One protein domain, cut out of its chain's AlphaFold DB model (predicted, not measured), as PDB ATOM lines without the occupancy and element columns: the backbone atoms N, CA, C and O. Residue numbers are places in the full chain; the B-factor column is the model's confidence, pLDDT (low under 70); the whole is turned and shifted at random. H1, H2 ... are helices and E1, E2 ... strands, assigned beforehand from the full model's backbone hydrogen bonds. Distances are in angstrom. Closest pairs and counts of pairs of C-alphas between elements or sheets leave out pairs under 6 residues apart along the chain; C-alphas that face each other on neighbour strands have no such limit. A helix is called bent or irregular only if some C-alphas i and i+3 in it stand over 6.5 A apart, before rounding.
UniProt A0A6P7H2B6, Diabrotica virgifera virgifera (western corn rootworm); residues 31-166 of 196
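This is residues 31 to 166 of the 196 residues of a protein of Diabrotica virgifera virgifera (western corn rootworm) (UniProt A0A6P7H2B6). A small parallel sheet of three strands has one helix over each face, H3 on one and H4 on the other, while two short helices, H1 and H2, lie off the sheet, H2 only just apart from H3, with their closest C-alphas 8.2 A apart. A long stretch without named elements, residues 64 to 96, wraps round H3 to the E2 edge of the sheet, where residues 86 to 87 pair antiparallel with residues 129 to 130 of E2. The printed part has 136 residues with four named helices and three named strands, in the order H1 H2 E1 H3 E2 H4 E3, and the sheet's order is E2 E1 E3. The class is mixed, helices and strands, though under half of the residues, 64 of 136, are in named elements. The whole is compact, with a radius of gyration of the C-alphas of 16.1 A and spans of 49 by 38 by 32 A.

H1, residues 33 to 39, and H2, residues 58 to 63, are close but not clearly touching; their closest C-alphas, of Leu 33 and Leu 61, are 7.5 A apart. They run opposite ways at a shallow tilt of 24 degrees, and neither is on the sheet. E1, residues 97 to 104, is the inner strand, parallel to E2, residues 128 to 135, at 17 degrees, with N 100 and O 130 at 2.9 A, and to E3, residues 162 to 165, at 21 degrees, with N 101 and O 164 at 2.8 A. H3, residues 108 to 124, is on the sheet at a height of 9.9 A, over E2 and along the strands, at 8 degrees to E2 on the local plane. Its closest C-alpha pair with E2 is Leu 122 and Tyr 129, 7.7 A. E1, H3 and E2 form a strand-helix-strand unit, two parallel neighbour strands with a helix between, and its crossover is right-handed. H4, residues 144 to 157, is on the opposite face from H3, giving three layers, helices on both faces of a sheet. Its height over the sheet is 7.0 A; it lies over E1 and along the strands, at 27 degrees to E1 on the local plane, and the closest C-alphas, of Pro 103 and Met 147, are 5.3 A apart. E2, H4 and E3 form a split unit, with E1 between its strands, also right-handed in its crossover. Every O i to N i+4 pair is within hydrogen-bond range in H2 and H4; H3 has 12 of 13, and H1 has 1 of 3 beside 3 of 4 O i to N i+3 pairs.

H1 begins at C-alpha 33, (39.845, -37.012, 47.766), and is irregular, with C-alphas 34 and 37 7.3 A apart. From first to last C-alpha, E1 is 22.0 A long, H3 24.6 A, E2 22.7 A and H4 20.3 A. E3 ends at C-alpha 165, (23.786, -21.588, 50.622).

The two C-alphas farthest apart, of Asp 51 and Ser 139, are 50.7 A apart. The printed part has no cut; the links H1 to H2 and H2 to E1, of 18 and 33 residues, are long. The mean pLDDT of the printed part is 92.9, and residues 43 to 48 are under 70.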
ATOM      1  N   ILE A  31      39.062 -31.591  52.659       89.81
ATOM      2  CA  ILE A  31      38.798 -33.028  52.710       89.81
ATOM      3  C   ILE A  31      39.641 -33.691  51.610       89.81
ATOM      4  O   ILE A  31      39.484 -33.314  50.441       89.81
ATOM      5  N   PRO A  32      40.561 -34.616  51.941       90.88
ATOM      6  CA  PRO A  32      41.290 -35.390  50.940       90.88
ATOM      7  C   PRO A  32      40.334 -36.163  50.029       90.88
ATOM      8  O   PRO A  32      39.263 -36.576  50.461       90.88
ATOM      9  N   LEU A  33      40.715 -36.371  48.765       88.19
ATOM     10  CA  LEU A  33      39.845 -37.012  47.766       88.19
ATOM     11  C   LEU A  33      39.328 -38.384  48.215       88.19
ATOM     12  O   LEU A  33      38.156 -38.689  48.000       88.19
ATOM     13  N   ASP A  34      40.198 -39.167  48.849       90.00
ATOM     14  CA  ASP A  34      39.884 -40.513  49.329       90.00
ATOM     15  C   ASP A  34      38.882 -40.488  50.496       90.00
ATOM     16  O   ASP A  34      38.054 -41.387  50.612       90.00
ATOM     17  N   ASP A  35      38.878 -39.404  51.279       92.12
ATOM     18  CA  ASP A  35      38.029 -39.232  52.459       92.12
ATOM     19  C   ASP A  35      36.675 -38.578  52.128       92.12
ATOM     20  O   ASP A  35      35.799 -38.510  52.989       92.12
ATOM     21  N   ILE A  36      36.460 -38.089  50.892       90.81
ATOM     22  CA  ILE A  36      35.228 -37.362  50.530       90.81
ATOM     23  C   ILE A  36      33.987 -38.184  50.867       90.81
ATOM     24  O   ILE A  36      33.066 -37.652  51.479       90.81
ATOM     25  N   LYS A  37      33.951 -39.467  50.496       88.81
ATOM     26  CA  LYS A  37      32.774 -40.316  50.744       88.81
ATOM     27  C   LYS A  37      32.484 -40.481  52.234       88.81
ATOM     28  O   LYS A  37      31.319 -40.475  52.612       88.81
ATOM     29  N   ASP A  38      33.529 -40.602  53.045       90.56
ATOM     30  CA  ASP A  38      33.409 -40.838  54.480       90.56
ATOM     31  C   ASP A  38      33.064 -39.558  55.248       90.56
ATOM     32  O   ASP A  38      32.491 -39.626  56.335       90.56
ATOM     33  N   GLU A  39      33.392 -38.386  54.706       92.50
ATOM     34  CA  GLU A  39      33.071 -37.084  55.298       92.50
ATOM     35  C   GLU A  39      31.682 -36.557  54.927       92.50
ATOM     36  O   GLU A  39      31.146 -35.709  55.650       92.50
ATOM     37  N   LEU A  40      31.092 -37.033  53.825       91.06
ATOM     38  CA  LEU A  40      29.717 -36.690  53.471       91.06
ATOM     39  C   LEU A  40      28.745 -37.243  54.523       91.06
ATOM     40  O   LEU A  40      28.793 -38.414  54.898       91.06
ATOM     41  N   ASP A  41      27.854 -36.376  54.996       88.31
ATOM     42  CA  ASP A  41      26.811 -36.715  55.959       88.31
ATOM     43  C   ASP A  41      25.594 -37.243  55.208       88.31
ATOM     44  O   ASP A  41      24.586 -36.564  55.028       88.31
ATOM     45  N   LEU A  42      25.744 -38.461  54.696       80.94
ATOM     46  CA  LEU A  42      24.689 -39.160  53.980       80.94
ATOM     47  C   LEU A  42      23.679 -39.694  55.000       80.94
ATOM     48  O   LEU A  42      23.645 -40.890  55.307       80.94
ATOM     49  N   GLU A  43      22.872 -38.794  55.568       65.12
ATOM     50  CA  GLU A  43      21.704 -39.189  56.346       65.12
ATOM     51  C   GLU A  43      20.776 -39.997  55.432       65.12
ATOM     52  O   GLU A  43      20.234 -39.506  54.442       65.12
ATOM     53  N   TRP A  44      20.619 -41.281  55.763       55.75
ATOM     54  CA  TRP A  44      19.777 -42.233  55.040       55.75
ATOM     55  C   TRP A  44      18.409 -41.611  54.704       55.75
ATOM     56  O   TRP A  44      17.718 -41.130  55.612       55.75
ATOM     57  N   PRO A  45      17.969 -41.608  53.432       54.66
ATOM     58  CA  PRO A  45      16.782 -40.864  53.060       54.66
ATOM     59  C   PRO A  45      15.542 -41.479  53.710       54.66
ATOM     60  O   PRO A  45      15.342 -42.693  53.723       54.66
ATOM     61  N   GLN A  46      14.615 -40.618  54.133       57.94
ATOM     62  CA  GLN A  46      13.236 -41.000  54.474       57.94
ATOM     63  C   GLN A  46      12.453 -41.569  53.263       57.94
ATOM     64  O   GLN A  46      11.255 -41.822  53.367       57.94
ATOM     65  N   TYR A  47      13.112 -41.743  52.111       59.31
ATOM     66  CA  TYR A  47      12.547 -42.147  50.830       59.31
ATOM     67  C   TYR A  47      13.475 -43.173  50.158       59.31
ATOM     68  O   TYR A  47      14.290 -42.837  49.304       59.31
ATOM     69  N   VAL A  48      13.382 -44.430  50.590       65.75
ATOM     70  CA  VAL A  48      14.113 -45.553  49.986       65.75
ATOM     71  C   VAL A  48      13.183 -46.256  49.008       65.75
ATOM     72  O   VAL A  48      12.154 -46.798  49.416       65.75
ATOM     73  N   ASN A  49      13.538 -46.258  47.723       71.94
ATOM     74  CA  ASN A  49      12.935 -47.192  46.783       71.94
ATOM     75  C   ASN A  49      13.714 -48.511  46.853       71.94
ATOM     76  O   ASN A  49      14.857 -48.574  46.406       71.94
ATOM     77  N   TYR A  50      13.103 -49.549  47.426       76.06
ATOM     78  CA  TYR A  50      13.739 -50.858  47.607       76.06
ATOM     79  C   TYR A  50      14.030 -51.590  46.286       76.06
ATOM     80  O   TYR A  50      14.853 -52.503  46.278       76.06
ATOM     81  N   ASP A  51      13.400 -51.181  45.181       83.88
ATOM     82  CA  ASP A  51      13.601 -51.791  43.863       83.88
ATOM     83  C   ASP A  51      14.820 -51.218  43.122       83.88
ATOM     84  O   ASP A  51      15.311 -51.817  42.162       83.88
ATOM     85  N   LEU A  52      15.325 -50.059  43.558       85.75
ATOM     86  CA  LEU A  52      16.455 -49.377  42.936       85.75
ATOM     87  C   LEU A  52      17.711 -49.505  43.795       85.75
ATOM     88  O   LEU A  52      17.686 -49.392  45.019       85.75
ATOM     89  N   LYS A  53      18.852 -49.690  43.128       91.00
ATOM     90  CA  LYS A  53      20.160 -49.566  43.778       91.00
ATOM     91  C   LYS A  53      20.409 -48.107  44.156       91.00
ATOM     92  O   LYS A  53      19.928 -47.197  43.485       91.00
ATOM     93  N   ASN A  54      21.199 -47.887  45.200       90.75
ATOM     94  CA  ASN A  54      21.631 -46.543  45.569       90.75
ATOM     95  C   ASN A  54      22.500 -45.921  44.466       90.75
ATOM     96  O   ASN A  54      23.305 -46.616  43.839       90.75
ATOM     97  N   CYS A  55      22.350 -44.613  44.258       91.69
ATOM     98  CA  CYS A  55      23.237 -43.830  43.404       91.69
ATOM     99  C   CYS A  55      24.666 -43.848  43.960       91.69
ATOM    100  O   CYS A  55      24.887 -44.175  45.129       91.69
ATOM    101  N   SER A  56      25.648 -43.499  43.129       90.75
ATOM    102  CA  SER A  56      27.048 -43.596  43.528       90.75
ATOM    103  C   SER A  56      27.899 -42.451  43.000       90.75
ATOM    104  O   SER A  56      27.889 -42.144  41.812       90.75
ATOM    105  N   TYR A  57      28.706 -41.862  43.882       90.06
ATOM    106  CA  TYR A  57      29.606 -40.764  43.527       90.06
ATOM    107  C   TYR A  57      30.969 -41.229  42.992       90.06
ATOM    108  O   TYR A  57      31.779 -40.387  42.614       90.06
ATOM    109  N   GLU A  58      31.276 -42.536  42.953       88.81
ATOM    110  CA  GLU A  58      32.650 -42.991  42.649       88.81
ATOM    111  C   GLU A  58      33.128 -42.542  41.270       88.81
ATOM    112  O   GLU A  58      34.261 -42.088  41.150       88.81
ATOM    113  N   ASN A  59      32.265 -42.615  40.253       89.12
ATOM    114  CA  ASN A  59      32.621 -42.208  38.892       89.12
ATOM    115  C   ASN A  59      32.984 -40.718  38.842       89.12
ATOM    116  O   ASN A  59      34.028 -40.346  38.315       89.12
ATOM    117  N   ILE A  60      32.182 -39.874  39.493       90.81
ATOM    118  CA  ILE A  60      32.389 -38.419  39.553       90.81
ATOM    119  C   ILE A  60      33.694 -38.079  40.276       90.81
ATOM    120  O   ILE A  60      34.450 -37.210  39.833       90.81
ATOM    121  N   LEU A  61      33.964 -38.768  41.389       90.62
ATOM    122  CA  LEU A  61      35.183 -38.583  42.171       90.62
ATOM    123  C   LEU A  61      36.419 -39.072  41.408       90.62
ATOM    124  O   LEU A  61      37.470 -38.431  41.460       90.62
ATOM    125  N   ARG A  62      36.300 -40.155  40.641       88.38
ATOM    126  CA  ARG A  62      37.395 -40.701  39.840       88.38
ATOM    127  C   ARG A  62      37.736 -39.812  38.643       88.38
ATOM    128  O   ARG A  62      38.909 -39.497  38.459       88.38
ATOM    129  N   ASP A  63      36.736 -39.383  37.878       85.75
ATOM    130  CA  ASP A  63      36.935 -38.803  36.544       85.75
ATOM    131  C   ASP A  63      37.478 -37.355  36.563       85.75
ATOM    132  O   ASP A  63      38.160 -36.958  35.624       85.75
ATOM    133  N   ASN A  64      37.274 -36.583  37.645       83.00
ATOM    134  CA  ASN A  64      37.779 -35.199  37.802       83.00
ATOM    135  C   ASN A  64      37.468 -34.259  36.629       83.00
ATOM    136  O   ASN A  64      38.351 -33.544  36.147       83.00
ATOM    137  N   ASN A  65      36.234 -34.260  36.149       89.31
ATOM    138  CA  ASN A  65      35.895 -33.443  34.996       89.31
ATOM    139  C   ASN A  65      35.867 -31.964  35.401       89.31
ATOM    140  O   ASN A  65      35.073 -31.550  36.250       89.31
ATOM    141  N   GLU A  66      36.747 -31.177  34.790       91.56
ATOM    142  CA  GLU A  66      36.749 -29.723  34.893       91.56
ATOM    143  C   GLU A  66      36.079 -29.135  33.652       91.56
ATOM    144  O   GLU A  66      36.383 -29.507  32.518       91.56
ATOM    145  N   VAL A  67      35.110 -28.258  33.879       91.31
ATOM    146  CA  VAL A  67      34.313 -27.639  32.825       91.31
ATOM    147  C   VAL A  67      35.056 -26.438  32.260       91.31
ATOM    148  O   VAL A  67      35.494 -25.564  33.007       91.31
ATOM    149  N   ASP A  68      35.152 -26.367  30.932       92.25
ATOM    150  CA  ASP A  68      35.685 -25.194  30.244       92.25
ATOM    151  C   ASP A  68      34.772 -23.980  30.482       92.25
ATOM    152  O   ASP A  68      33.578 -23.999  30.157       92.25
ATOM    153  N   ILE A  69      35.361 -22.916  31.035       90.81
ATOM    154  CA  ILE A  69      34.712 -21.649  31.393       90.81
ATOM    155  C   ILE A  69      33.956 -21.050  30.205       90.81
ATOM    156  O   ILE A  69      32.861 -20.513  30.381       90.81
ATOM    157  N   SER A  70      34.503 -21.167  28.991       91.94
ATOM    158  CA  SER A  70      33.875 -20.623  27.784       91.94
ATOM    159  C   SER A  70      32.504 -21.247  27.489       91.94
ATOM    160  O   SER A  70      31.643 -20.591  26.906       91.94
ATOM    161  N   THR A  71      32.262 -22.466  27.979       93.69
ATOM    162  CA  THR A  71      31.021 -23.214  27.745       93.69
ATOM    163  C   THR A  71      29.945 -22.958  28.803       93.69
ATOM    164  O   THR A  71      28.832 -23.470  28.683       93.69
ATOM    165  N   ILE A  72      30.233 -22.209  29.876       93.62
ATOM    166  CA  ILE A  72      29.298 -22.016  31.004       93.62
ATOM    167  C   ILE A  72      27.986 -21.365  30.549       93.62
ATOM    168  O   ILE A  72      26.914 -21.720  31.038       93.62
ATOM    169  N   THR A  73      28.064 -20.422  29.610       95.25
ATOM    170  CA  THR A  73      26.902 -19.681  29.102       95.25
ATOM    171  C   THR A  73      26.138 -20.412  28.001       95.25
ATOM    172  O   THR A  73      25.106 -19.918  27.554       95.25
ATOM    173  N   GLU A  74      26.643 -21.554  27.535       96.62
ATOM    174  CA  GLU A  74      25.981 -22.362  26.512       96.62
ATOM    175  C   GLU A  74      24.767 -23.092  27.090       96.62
ATOM    176  O   GLU A  74      24.719 -23.431  28.275       96.62
ATOM    177  N   GLU A  75      23.784 -23.372  26.237       96.56
ATOM    178  CA  GLU A  75      22.623 -24.177  26.608       96.56
ATOM    179  C   GLU A  75      23.070 -25.581  27.031       96.56
ATOM    180  O   GLU A  75      23.787 -26.272  26.301       96.56
ATOM    181  N   LYS A  76      22.670 -26.003  28.234       97.00
ATOM    182  CA  LYS A  76      23.019 -27.323  28.759       97.00
ATOM    183  C   LYS A  76      21.844 -28.272  28.589       97.00
ATOM    184  O   LYS A  76      20.694 -27.912  28.815       97.00
ATOM    185  N   GLN A  77      22.142 -29.515  28.229       97.00
ATOM    186  CA  GLN A  77      21.131 -30.563  28.135       97.00
ATOM    187  C   GLN A  77      20.978 -31.259  29.484       97.00
ATOM    188  O   GLN A  77      21.924 -31.855  29.994       97.00
ATOM    189  N   PHE A  78      19.782 -31.181  30.056       96.81
ATOM    190  CA  PHE A  78      19.419 -31.843  31.302       96.81
ATOM    191  C   PHE A  78      17.940 -32.231  31.273       96.81
ATOM    192  O   PHE A  78      17.146 -31.666  30.516       96.81
ATOM    193  N   GLU A  79      17.559 -33.214  32.081       97.25
ATOM    194  CA  GLU A  79      16.167 -33.626  32.209       97.25
ATOM    195  C   GLU A  79      15.344 -32.480  32.798       97.25
ATOM    196  O   GLU A  79      15.726 -31.872  33.798       97.25
ATOM    197  N   LYS A  80      14.195 -32.174  32.195       96.88
ATOM    198  CA  LYS A  80      13.348 -31.081  32.668       96.88
ATOM    199  C   LYS A  80      12.937 -31.318  34.137       96.88
ATOM    200  O   LYS A  80      12.244 -32.297  34.404       96.88
ATOM    201  N   PRO A  81      13.276 -30.409  35.071       97.06
ATOM    202  CA  PRO A  81      12.892 -30.543  36.471       97.06
ATOM    203  C   PRO A  81      11.372 -30.507  36.665       97.06
ATOM    204  O   PRO A  81      10.627 -29.906  35.881       97.06
ATOM    205  N   LEU A  82      10.921 -31.088  37.772       97.06
ATOM    206  CA  LEU A  82       9.556 -30.967  38.265       97.06
ATOM    207  C   LEU A  82       9.226 -29.509  38.619       97.06
ATOM    208  O   LEU A  82      10.097 -28.649  38.797       97.06
ATOM    209  N   SER A  83       7.927 -29.236  38.763       95.12
ATOM    210  CA  SER A  83       7.440 -27.918  39.176       95.12
ATOM    211  C   SER A  83       8.118 -27.449  40.470       95.12
ATOM    212  O   SER A  83       8.220 -28.193  41.445       95.12
ATOM    213  N   GLY A  84       8.582 -26.197  40.471       94.19
ATOM    214  CA  GLY A  84       9.363 -25.631  41.571       94.19
ATOM    215  C   GLY A  84      10.865 -25.931  41.514       94.19
ATOM    216  O   GLY A  84      11.551 -25.635  42.487       94.19
ATOM    217  N   GLY A  85      11.372 -26.487  40.406       96.62
ATOM    218  CA  GLY A  85      12.808 -26.694  40.186       96.62
ATOM    219  C   GLY A  85      13.380 -27.878  40.963       96.62
ATOM    220  O   GLY A  85      14.539 -27.827  41.369       96.62
ATOM    221  N   GLU A  86      12.561 -28.903  41.220       97.56
ATOM    222  CA  GLU A  86      12.967 -30.138  41.899       97.56
ATOM    223  C   GLU A  86      13.341 -31.226  40.897       97.56
ATOM    224  O   GLU A  86      12.687 -31.385  39.869       97.56
ATOM    225  N   TYR A  87      14.364 -32.004  41.215       97.38
ATOM    226  CA  TYR A  87      14.787 -33.157  40.436       97.38
ATOM    227  C   TYR A  87      15.119 -34.322  41.369       97.38
ATOM    228  O   TYR A  87      15.665 -34.114  42.452       97.38
ATOM    229  N   THR A  88      14.810 -35.538  40.925       94.88
ATOM    230  CA  THR A  88      15.260 -36.793  41.532       94.88
ATOM    231  C   THR A  88      15.660 -37.748  40.408       94.88
ATOM    232  O   THR A  88      14.925 -37.818  39.419       94.88
ATOM    233  N   PRO A  89      16.782 -38.478  40.527       94.25
ATOM    234  CA  PRO A  89      17.126 -39.517  39.563       94.25
ATOM    235  C   PRO A  89      16.044 -40.603  39.537       94.25
ATOM    236  O   PRO A  89      15.390 -40.872  40.549       94.25
ATOM    237  N   SER A  90      15.835 -41.198  38.363       92.12
ATOM    238  CA  SER A  90      14.831 -42.249  38.133       92.12
ATOM    239  C   SER A  90      15.438 -43.654  38.075       92.12
ATOM    240  O   SER A  90      14.729 -44.643  38.252       92.12
ATOM    241  N   ASP A  91      16.747 -43.742  37.852       92.44
ATOM    242  CA  ASP A  91      17.530 -44.962  37.662       92.44
ATOM    243  C   ASP A  91      18.178 -45.486  38.955       92.44
ATOM    244  O   ASP A  91      18.593 -46.646  39.012       92.44
ATOM    245  N   CYS A  92      18.250 -44.662  40.003       92.38
ATOM    246  CA  CYS A  92      18.838 -45.025  41.289       92.38
ATOM    247  C   CYS A  92      18.202 -44.268  42.464       92.38
ATOM    248  O   CYS A  92      17.588 -43.216  42.294       92.38
ATOM    249  N   THR A  93      18.362 -44.802  43.678       91.31
ATOM    250  CA  THR A  93      17.939 -44.135  44.918       91.31
ATOM    251  C   THR A  93      18.994 -43.094  45.328       91.31
ATOM    252  O   THR A  93      20.130 -43.483  45.619       91.31
ATOM    253  N   PRO A  94      18.668 -41.787  45.360       91.88
ATOM    254  CA  PRO A  94      19.628 -40.735  45.693       91.88
ATOM    255  C   PRO A  94      20.095 -40.854  47.146       91.88
ATOM    256  O   PRO A  94      19.301 -41.128  48.044       91.88
ATOM    257  N   LEU A  95      21.391 -40.627  47.375       90.00
ATOM    258  CA  LEU A  95      22.007 -40.710  48.707       90.00
ATOM    259  C   LEU A  95      21.777 -39.461  49.568       90.00
ATOM    260  O   LEU A  95      22.013 -39.499  50.768       90.00
ATOM    261  N   GLU A  96      21.351 -38.363  48.950       90.75
ATOM    262  CA  GLU A  96      21.279 -37.044  49.568       90.75
ATOM    263  C   GLU A  96      20.093 -36.262  49.000       90.75
ATOM    264  O   GLU A  96      19.793 -36.354  47.798       90.75
ATOM    265  N   LYS A  97      19.459 -35.455  49.861       93.38
ATOM    266  CA  LYS A  97      18.395 -34.525  49.479       93.38
ATOM    267  C   LYS A  97      18.764 -33.075  49.817       93.38
ATOM    268  O   LYS A  97      18.465 -32.568  50.904       93.38
ATOM    269  N   SER A  98      19.315 -32.372  48.829       95.69
ATOM    270  CA  SER A  98      19.902 -31.033  48.979       95.69
ATOM    271  C   SER A  98      18.979 -29.890  48.550       95.69
ATOM    272  O   SER A  98      18.431 -29.864  47.448       95.69
ATOM    273  N   ALA A  99      18.848 -28.872  49.400       97.94
ATOM    274  CA  ALA A  99      18.209 -27.608  49.053       97.94
ATOM    275  C   ALA A  99      19.263 -26.579  48.637       97.94
ATOM    276  O   ALA A  99      20.084 -26.166  49.453       97.94
ATOM    277  N   ILE A 100      19.204 -26.118  47.386       98.69
ATOM    278  CA  ILE A 100      20.098 -25.079  46.867       98.69
ATOM    279  C   ILE A 100      19.421 -23.726  47.058       98.69
ATOM    280  O   ILE A 100      18.494 -23.381  46.331       98.69
ATOM    281  N   ILE A 101      19.840 -22.970  48.066       98.81
ATOM    282  CA  ILE A 101      19.200 -21.719  48.471       98.81
ATOM    283  C   ILE A 101      19.981 -20.543  47.901       98.81
ATOM    284  O   ILE A 101      21.117 -20.287  48.300       98.81
ATOM    285  N   VAL A 102      19.333 -19.800  47.008       98.75
ATOM    286  CA  VAL A 102      19.946 -18.713  46.247       98.75
ATOM    287  C   VAL A 102      19.267 -17.396  46.620       98.75
ATOM    288  O   VAL A 102      18.114 -17.170  46.239       98.75
ATOM    289  N   PRO A 103      19.930 -16.508  47.376       98.50
ATOM    290  CA  PRO A 103      19.403 -15.188  47.654       98.50
ATOM    291  C   PRO A 103      19.493 -14.354  46.369       98.50
ATOM    292  O   PRO A 103      20.539 -14.293  45.723       98.50
ATOM    293  N   TYR A 104      18.398 -13.706  45.987       98.50
ATOM    294  CA  TYR A 104      18.280 -13.088  44.668       98.50
ATOM    295  C   TYR A 104      17.614 -11.711  44.727       98.50
ATOM    296  O   TYR A 104      16.699 -11.484  45.521       98.50
ATOM    297  N   ARG A 105      18.078 -10.800  43.864       97.81
ATOM    298  CA  ARG A 105      17.398  -9.551  43.500       97.81
ATOM    299  C   ARG A 105      17.978  -9.001  42.197       97.81
ATOM    300  O   ARG A 105      19.192  -8.840  42.111       97.81
ATOM    301  N   ASP A 106      17.117  -8.702  41.225       95.75
ATOM    302  CA  ASP A 106      17.420  -7.934  40.002       95.75
ATOM    303  C   ASP A 106      18.693  -8.358  39.234       95.75
ATOM    304  O   ASP A 106      19.466  -7.522  38.768       95.75
ATOM    305  N   ARG A 107      18.924  -9.671  39.080       96.38
ATOM    306  CA  ARG A 107      20.059 -10.253  38.329       96.38
ATOM    307  C   ARG A 107      19.605 -11.292  37.288       96.38
ATOM    308  O   ARG A 107      20.061 -12.436  37.330       96.38
ATOM    309  N   PRO A 108      18.687 -10.946  36.364       97.56
ATOM    310  CA  PRO A 108      18.039 -11.932  35.493       97.56
ATOM    311  C   PRO A 108      19.021 -12.653  34.564       97.56
ATOM    312  O   PRO A 108      18.850 -13.839  34.295       97.56
ATOM    313  N   TYR A 109      20.071 -11.963  34.110       97.44
ATOM    314  CA  TYR A 109      21.113 -12.552  33.271       97.44
ATOM    315  C   TYR A 109      21.894 -13.645  34.016       97.44
ATOM    316  O   TYR A 109      21.994 -14.770  33.533       97.44
ATOM    317  N   GLN A 110      22.375 -13.342  35.225       97.56
ATOM    318  CA  GLN A 110      23.088 -14.302  36.069       97.56
ATOM    319  C   GLN A 110      22.178 -15.464  36.464       97.56
ATOM    320  O   GLN A 110      22.607 -16.608  36.423       97.56
ATOM    321  N   LEU A 111      20.912 -15.185  36.785       98.25
ATOM    322  CA  LEU A 111      19.945 -16.222  37.133       98.25
ATOM    323  C   LEU A 111      19.705 -17.204  35.983       98.25
ATOM    324  O   LEU A 111      19.616 -18.401  36.230       98.25
ATOM    325  N   ASN A 112      19.614 -16.718  34.743       98.00
ATOM    326  CA  ASN A 112      19.439 -17.584  33.579       98.00
ATOM    327  C   ASN A 112      20.636 -18.539  33.420       98.00
ATOM    328  O   ASN A 112      20.450 -19.755  33.383       98.00
ATOM    329  N   ILE A 113      21.860 -17.996  33.447       98.00
ATOM    330  CA  ILE A 113      23.093 -18.800  33.395       98.00
ATOM    331  C   ILE A 113      23.120 -19.816  34.537       98.00
ATOM    332  O   ILE A 113      23.344 -21.001  34.305       98.00
ATOM    333  N   PHE A 114      22.840 -19.361  35.759       98.44
ATOM    334  CA  PHE A 114      22.836 -20.189  36.955       98.44
ATOM    335  C   PHE A 114      21.871 -21.366  36.836       98.44
ATOM    336  O   PHE A 114      22.273 -22.501  37.044       98.44
ATOM    337  N   VAL A 115      20.606 -21.122  36.492       98.12
ATOM    338  CA  VAL A 115      19.584 -22.176  36.431       98.12
ATOM    339  C   VAL A 115      19.909 -23.188  35.331       98.12
ATOM    340  O   VAL A 115      19.853 -24.391  35.588       98.12
ATOM    341  N   ASN A 116      20.301 -22.719  34.143       98.12
ATOM    342  CA  ASN A 116      20.705 -23.581  33.031       98.12
ATOM    343  C   ASN A 116      21.910 -24.465  33.403       98.12
ATOM    344  O   ASN A 116      21.879 -25.680  33.218       98.12
ATOM    345  N   TYR A 117      22.950 -23.869  33.988       98.38
ATOM    346  CA  TYR A 117      24.165 -24.590  34.353       98.38
ATOM    347  C   TYR A 117      23.954 -25.538  35.537       98.38
ATOM    348  O   TYR A 117      24.344 -26.703  35.489       98.38
ATOM    349  N   MET A 118      23.331 -25.050  36.611       98.44
ATOM    350  CA  MET A 118      23.215 -25.795  37.862       98.44
ATOM    351  C   MET A 118      22.288 -26.993  37.737       98.44
ATOM    352  O   MET A 118      22.563 -28.011  38.363       98.44
ATOM    353  N   HIS A 119      21.232 -26.932  36.920       98.25
ATOM    354  CA  HIS A 119      20.416 -28.122  36.695       98.25
ATOM    355  C   HIS A 119      21.211 -29.237  36.017       98.25
ATOM    356  O   HIS A 119      21.192 -30.367  36.503       98.25
ATOM    357  N   TRP A 120      21.961 -28.916  34.961       97.69
ATOM    358  CA  TRP A 120      22.870 -29.867  34.328       97.69
ATOM    359  C   TRP A 120      23.897 -30.411  35.318       97.69
ATOM    360  O   TRP A 120      23.976 -31.623  35.507       97.69
ATOM    361  N   TYR A 121      24.614 -29.526  36.010       97.38
ATOM    362  CA  TYR A 121      25.685 -29.894  36.928       97.38
ATOM    363  C   TYR A 121      25.199 -30.792  38.081       97.38
ATOM    364  O   TYR A 121      25.819 -31.812  38.374       97.38
ATOM    365  N   LEU A 122      24.063 -30.466  38.707       97.25
ATOM    366  CA  LEU A 122      23.511 -31.231  39.832       97.25
ATOM    367  C   LEU A 122      22.917 -32.581  39.403       97.25
ATOM    368  O   LEU A 122      22.983 -33.542  40.168       97.25
ATOM    369  N   GLN A 123      22.360 -32.685  38.190       96.31
ATOM    370  CA  GLN A 123      21.859 -33.965  37.670       96.31
ATOM    371  C   GLN A 123      22.986 -34.960  37.398       96.31
ATOM    372  O   GLN A 123      22.819 -36.143  37.688       96.31
ATOM    373  N   GLN A 124      24.157 -34.492  36.947       94.38
ATOM    374  CA  GLN A 124      25.339 -35.358  36.828       94.38
ATOM    375  C   GLN A 124      25.763 -35.952  38.179       94.38
ATOM    376  O   GLN A 124      26.402 -36.997  38.212       94.38
ATOM    377  N   GLN A 125      25.395 -35.303  39.290       94.38
ATOM    378  CA  GLN A 125      25.658 -35.783  40.645       94.38
ATOM    379  C   GLN A 125      24.595 -36.743  41.188       94.38
ATOM    380  O   GLN A 125      24.737 -37.195  42.317       94.38
ATOM    381  N   GLN A 126      23.548 -37.073  40.421       93.69
ATOM    382  CA  GLN A 126      22.475 -37.991  40.835       93.69
ATOM    383  C   GLN A 126      21.871 -37.640  42.213       93.69
ATOM    384  O   GLN A 126      21.558 -38.508  43.028       93.69
ATOM    385  N   LEU A 127      21.734 -36.340  42.493       92.44
ATOM    386  CA  LEU A 127      21.166 -35.827  43.741       92.44
ATOM    387  C   LEU A 127      19.644 -35.713  43.640       92.44
ATOM    388  O   LEU A 127      19.117 -35.322  42.597       92.44
ATOM    389  N   HIS A 128      18.937 -35.925  44.755       95.12
ATOM    390  CA  HIS A 128      17.618 -35.316  44.919       95.12
ATOM    391  C   HIS A 128      17.851 -33.865  45.321       95.12
ATOM    392  O   HIS A 128      18.417 -33.594  46.376       95.12
ATOM    393  N   TYR A 129      17.445 -32.903  44.501       97.44
ATOM    394  CA  TYR A 129      17.631 -31.499  44.849       97.44
ATOM    395  C   TYR A 129      16.459 -30.621  44.450       97.44
ATOM    396  O   TYR A 129      15.639 -30.975  43.604       97.44
ATOM    397  N   ARG A 130      16.423 -29.424  45.038       98.25
ATOM    398  CA  ARG A 130      15.575 -28.323  44.578       98.25
ATOM    399  C   ARG A 130      16.299 -26.991  44.691       98.25
ATOM    400  O   ARG A 130      16.967 -26.727  45.690       98.25
ATOM    401  N   ILE A 131      16.120 -26.141  43.682       98.69
ATOM    402  CA  ILE A 131      16.663 -24.778  43.661       98.69
ATOM    403  C   ILE A 131      15.618 -23.790  44.197       98.69
ATOM    404  O   ILE A 131      14.549 -23.606  43.621       98.69
ATOM    405  N   PHE A 132      15.941 -23.124  45.304       98.62
ATOM    406  CA  PHE A 132      15.123 -22.106  45.954       98.62
ATOM    407  C   PHE A 132      15.667 -20.713  45.632       98.62
ATOM    408  O   PHE A 132      16.593 -20.233  46.286       98.62
ATOM    409  N   ILE A 133      15.061 -20.038  44.655       98.50
ATOM    410  CA  ILE A 133      15.353 -18.628  44.367       98.50
ATOM    411  C   ILE A 133      14.581 -17.749  45.355       98.50
ATOM    412  O   ILE A 133      13.363 -17.595  45.256       98.50
ATOM    413  N   VAL A 134      15.284 -17.175  46.330       98.44
ATOM    414  CA  VAL A 134      14.688 -16.342  47.381       98.44
ATOM    415  C   VAL A 134      14.810 -14.872  46.993       98.44
ATOM    416  O   VAL A 134      15.824 -14.225  47.254       98.44
ATOM    417  N   ASN A 135      13.767 -14.358  46.339       98.06
ATOM    418  CA  ASN A 135      13.733 -12.994  45.819       98.06
ATOM    419  C   ASN A 135      13.410 -11.952  46.907       98.06
ATOM    420  O   ASN A 135      12.345 -12.013  47.526       98.06
ATOM    421  N   GLN A 136      14.277 -10.952  47.091       98.19
ATOM    422  CA  GLN A 136      13.969  -9.766  47.896       98.19
ATOM    423  C   GLN A 136      13.314  -8.694  47.016       98.19
ATOM    424  O   GLN A 136      13.995  -8.023  46.249       98.19
ATOM    425  N   ASN A 137      12.000  -8.513  47.164       96.31
ATOM    426  CA  ASN A 137      11.193  -7.615  46.324       96.31
ATOM    427  C   ASN A 137      10.874  -6.249  46.972       96.31
ATOM    428  O   ASN A 137       9.972  -5.542  46.535       96.31
ATOM    429  N   ASP A 138      11.551  -5.900  48.066       96.06
ATOM    430  CA  ASP A 138      11.426  -4.586  48.697       96.06
ATOM    431  C   ASP A 138      12.530  -3.626  48.215       96.06
ATOM    432  O   ASP A 138      13.554  -4.034  47.663       96.06
ATOM    433  N   SER A 139      12.321  -2.329  48.441       96.19
ATOM    434  CA  SER A 139      13.280  -1.271  48.104       96.19
ATOM    435  C   SER A 139      14.390  -1.088  49.148       96.19
ATOM    436  O   SER A 139      15.205  -0.172  49.024       96.19
ATOM    437  N   LEU A 140      14.439  -1.926  50.192       96.94
ATOM    438  CA  LEU A 140      15.458  -1.831  51.239       96.94
ATOM    439  C   LEU A 140      16.818  -2.310  50.710       96.94
ATOM    440  O   LEU A 140      16.896  -2.950  49.661       96.94
ATOM    441  N   PRO A 141      17.933  -2.057  51.414       97.62
ATOM    442  CA  PRO A 141      19.208  -2.682  51.077       97.62
ATOM    443  C   PRO A 141      19.096  -4.212  51.002       97.62
ATOM    444  O   PRO A 141      18.360  -4.834  51.774       97.62
ATOM    445  N   PHE A 142      19.820  -4.827  50.063       97.62
ATOM    446  CA  PHE A 142      19.792  -6.280  49.897       97.62
ATOM    447  C   PHE A 142      20.330  -6.962  51.155       97.62
ATOM    448  O   PHE A 142      21.454  -6.699  51.581       97.62
ATOM    449  N   ASN A 143      19.540  -7.854  51.741       98.06
ATOM    450  CA  ASN A 143      19.897  -8.595  52.936       98.06
ATOM    451  C   ASN A 143      20.064 -10.078  52.598       98.06
ATOM    452  O   ASN A 143      19.165 -10.898  52.802       98.06
ATOM    453  N   ARG A 144      21.260 -10.410  52.100       97.75
ATOM    454  CA  ARG A 144      21.664 -11.769  51.716       97.75
ATOM    455  C   ARG A 144      21.367 -12.789  52.819       97.75
ATOM    456  O   ARG A 144      20.678 -13.773  52.574       97.75
ATOM    457  N   ALA A 145      21.833 -12.533  54.042       98.31
ATOM    458  CA  ALA A 145      21.673 -13.456  55.167       98.31
ATOM    459  C   ALA A 145      20.196 -13.698  55.527       98.31
ATOM    460  O   ALA A 145      19.796 -14.826  55.805       98.31
ATOM    461  N   LYS A 146      19.355 -12.658  55.468       98.19
ATOM    462  CA  LYS A 146      17.913 -12.788  55.709       98.19
ATOM    463  C   LYS A 146      17.234 -13.650  54.643       98.19
ATOM    464  O   LYS A 146      16.400 -14.480  54.996       98.19
ATOM    465  N   MET A 147      17.604 -13.490  53.371       98.56
ATOM    466  CA  MET A 147      17.078 -14.327  52.286       98.56
ATOM    467  C   MET A 147      17.507 -15.791  52.444       98.56
ATOM    468  O   MET A 147      16.664 -16.683  52.361       98.56
ATOM    469  N   LEU A 148      18.776 -16.042  52.784       98.69
ATOM    470  CA  LEU A 148      19.264 -17.390  53.098       98.69
ATOM    471  C   LEU A 148      18.462 -18.029  54.245       98.69
ATOM    472  O   LEU A 148      17.989 -19.154  54.110       98.69
ATOM    473  N   ASN A 149      18.218 -17.290  55.332       98.50
ATOM    474  CA  ASN A 149      17.432 -17.781  56.470       98.50
ATOM    475  C   ASN A 149      15.971 -18.095  56.102       98.50
ATOM    476  O   ASN A 149      15.409 -19.078  56.592       98.50
ATOM    477  N   TYR A 150      15.337 -17.285  55.245       98.25
ATOM    478  CA  TYR A 150      13.988 -17.582  54.753       98.25
ATOM    479  C   TYR A 150      13.956 -18.852  53.901       98.25
ATOM    480  O   TYR A 150      13.088 -19.701  54.125       98.25
ATOM    481  N   GLY A 151      14.914 -19.004  52.983       98.44
ATOM    482  CA  GLY A 151      15.061 -20.209  52.172       98.44
ATOM    483  C   GLY A 151      15.296 -21.453  53.025       98.44
ATOM    484  O   GLY A 151      14.575 -22.434  52.874       98.44
ATOM    485  N   ALA A 152      16.210 -21.380  53.996       98.44
ATOM    486  CA  ALA A 152      16.510 -22.469  54.925       98.44
ATOM    487  C   ALA A 152      15.270 -22.907  55.714       98.44
ATOM    488  O   ALA A 152      14.930 -24.088  55.755       98.44
ATOM    489  N   LYS A 153      14.526 -21.948  56.282       98.38
ATOM    490  CA  LYS A 153      13.291 -22.239  57.023       98.38
ATOM    491  C   LYS A 153      12.247 -22.946  56.155       98.38
ATOM    492  O   LYS A 153      11.528 -23.807  56.661       98.38
ATOM    493  N   LEU A 154      12.125 -22.571  54.881       97.88
ATOM    494  CA  LEU A 154      11.208 -23.224  53.947       97.88
ATOM    495  C   LEU A 154      11.702 -24.627  53.570       97.88
ATOM    496  O   LEU A 154      10.933 -25.576  53.678       97.88
ATOM    497  N   ALA A 155      12.973 -24.767  53.200       97.38
ATOM    498  CA  ALA A 155      13.591 -26.038  52.833       97.38
ATOM    499  C   ALA A 155      13.455 -27.095  53.945       97.38
ATOM    500  O   ALA A 155      12.973 -28.200  53.691       97.38
ATOM    501  N   ILE A 156      13.741 -26.726  55.198       96.31
ATOM    502  CA  ILE A 156      13.581 -27.608  56.368       96.31
ATOM    503  C   ILE A 156      12.121 -28.057  56.528       96.31
ATOM    504  O   ILE A 156      11.842 -29.238  56.750       96.31
ATOM    505  N   LYS A 157      11.150 -27.141  56.373       96.75
ATOM    506  CA  LYS A 157       9.718 -27.499  56.401       96.75
ATOM    507  C   LYS A 157       9.352 -28.498  55.302       96.75
ATOM    508  O   LYS A 157       8.486 -29.340  55.520       96.75
ATOM    509  N   MET A 158      10.029 -28.423  54.160       94.81
ATOM    510  CA  MET A 158       9.887 -29.335  53.023       94.81
ATOM    511  C   MET A 158      10.746 -30.606  53.135       94.81
ATOM    512  O   MET A 158      10.866 -31.348  52.159       94.81
ATOM    513  N   LYS A 159      11.303 -30.887  54.323       93.44
ATOM    514  CA  LYS A 159      12.091 -32.092  54.620       93.44
ATOM    515  C   LYS A 159      13.377 -32.199  53.792       93.44
ATOM    516  O   LYS A 159      13.742 -33.291  53.368       93.44
ATOM    517  N   TYR A 160      14.031 -31.068  53.546       93.44
ATOM    518  CA  TYR A 160      15.424 -31.024  53.104       93.44
ATOM    519  C   TYR A 160      16.319 -30.888  54.339       93.44
ATOM    520  O   TYR A 160      16.135 -29.952  55.121       93.44
ATOM    521  N   HIS A 161      17.232 -31.839  54.526       90.19
ATOM    522  CA  HIS A 161      18.201 -31.864  55.629       90.19
ATOM    523  C   HIS A 161      19.498 -31.160  55.230       90.19
ATOM    524  O   HIS A 161      20.004 -30.348  56.004       90.19
ATOM    525  N   CYS A 162      19.968 -31.366  53.996       95.44
ATOM    526  CA  CYS A 162      21.134 -30.658  53.504       95.44
ATOM    527  C   CYS A 162      20.779 -29.295  52.900       95.44
ATOM    528  O   CYS A 162      19.944 -29.180  51.998       95.44
ATOM    529  N   LEU A 163      21.431 -28.239  53.393       97.62
ATOM    530  CA  LEU A 163      21.216 -26.859  52.963       97.62
ATOM    531  C   LEU A 163      22.487 -26.298  52.325       97.62
ATOM    532  O   LEU A 163      23.480 -26.054  53.008       97.62
ATOM    533  N   ILE A 164      22.430 -26.019  51.026       98.31
ATOM    534  CA  ILE A 164      23.521 -25.402  50.273       98.31
ATOM    535  C   ILE A 164      23.198 -23.923  50.063       98.31
ATOM    536  O   ILE A 164      22.261 -23.572  49.347       98.31
ATOM    537  N   LEU A 165      23.965 -23.041  50.703       98.50
ATOM    538  CA  LEU A 165      23.786 -21.588  50.622       98.50
ATOM    539  C   LEU A 165      24.635 -21.034  49.474       98.50
ATOM    540  O   LEU A 165      25.860 -21.135  49.531       98.50
ATOM    541  N   HIS A 166      24.008 -20.459  48.446       98.44
ATOM    542  CA  HIS A 166      24.677 -20.293  47.157       98.44
ATOM    543  C   HIS A 166      24.527 -18.909  46.501       98.44
ATOM    544  O   HIS A 166      23.423 -18.401  46.342       98.44
TER     545      HIS A 166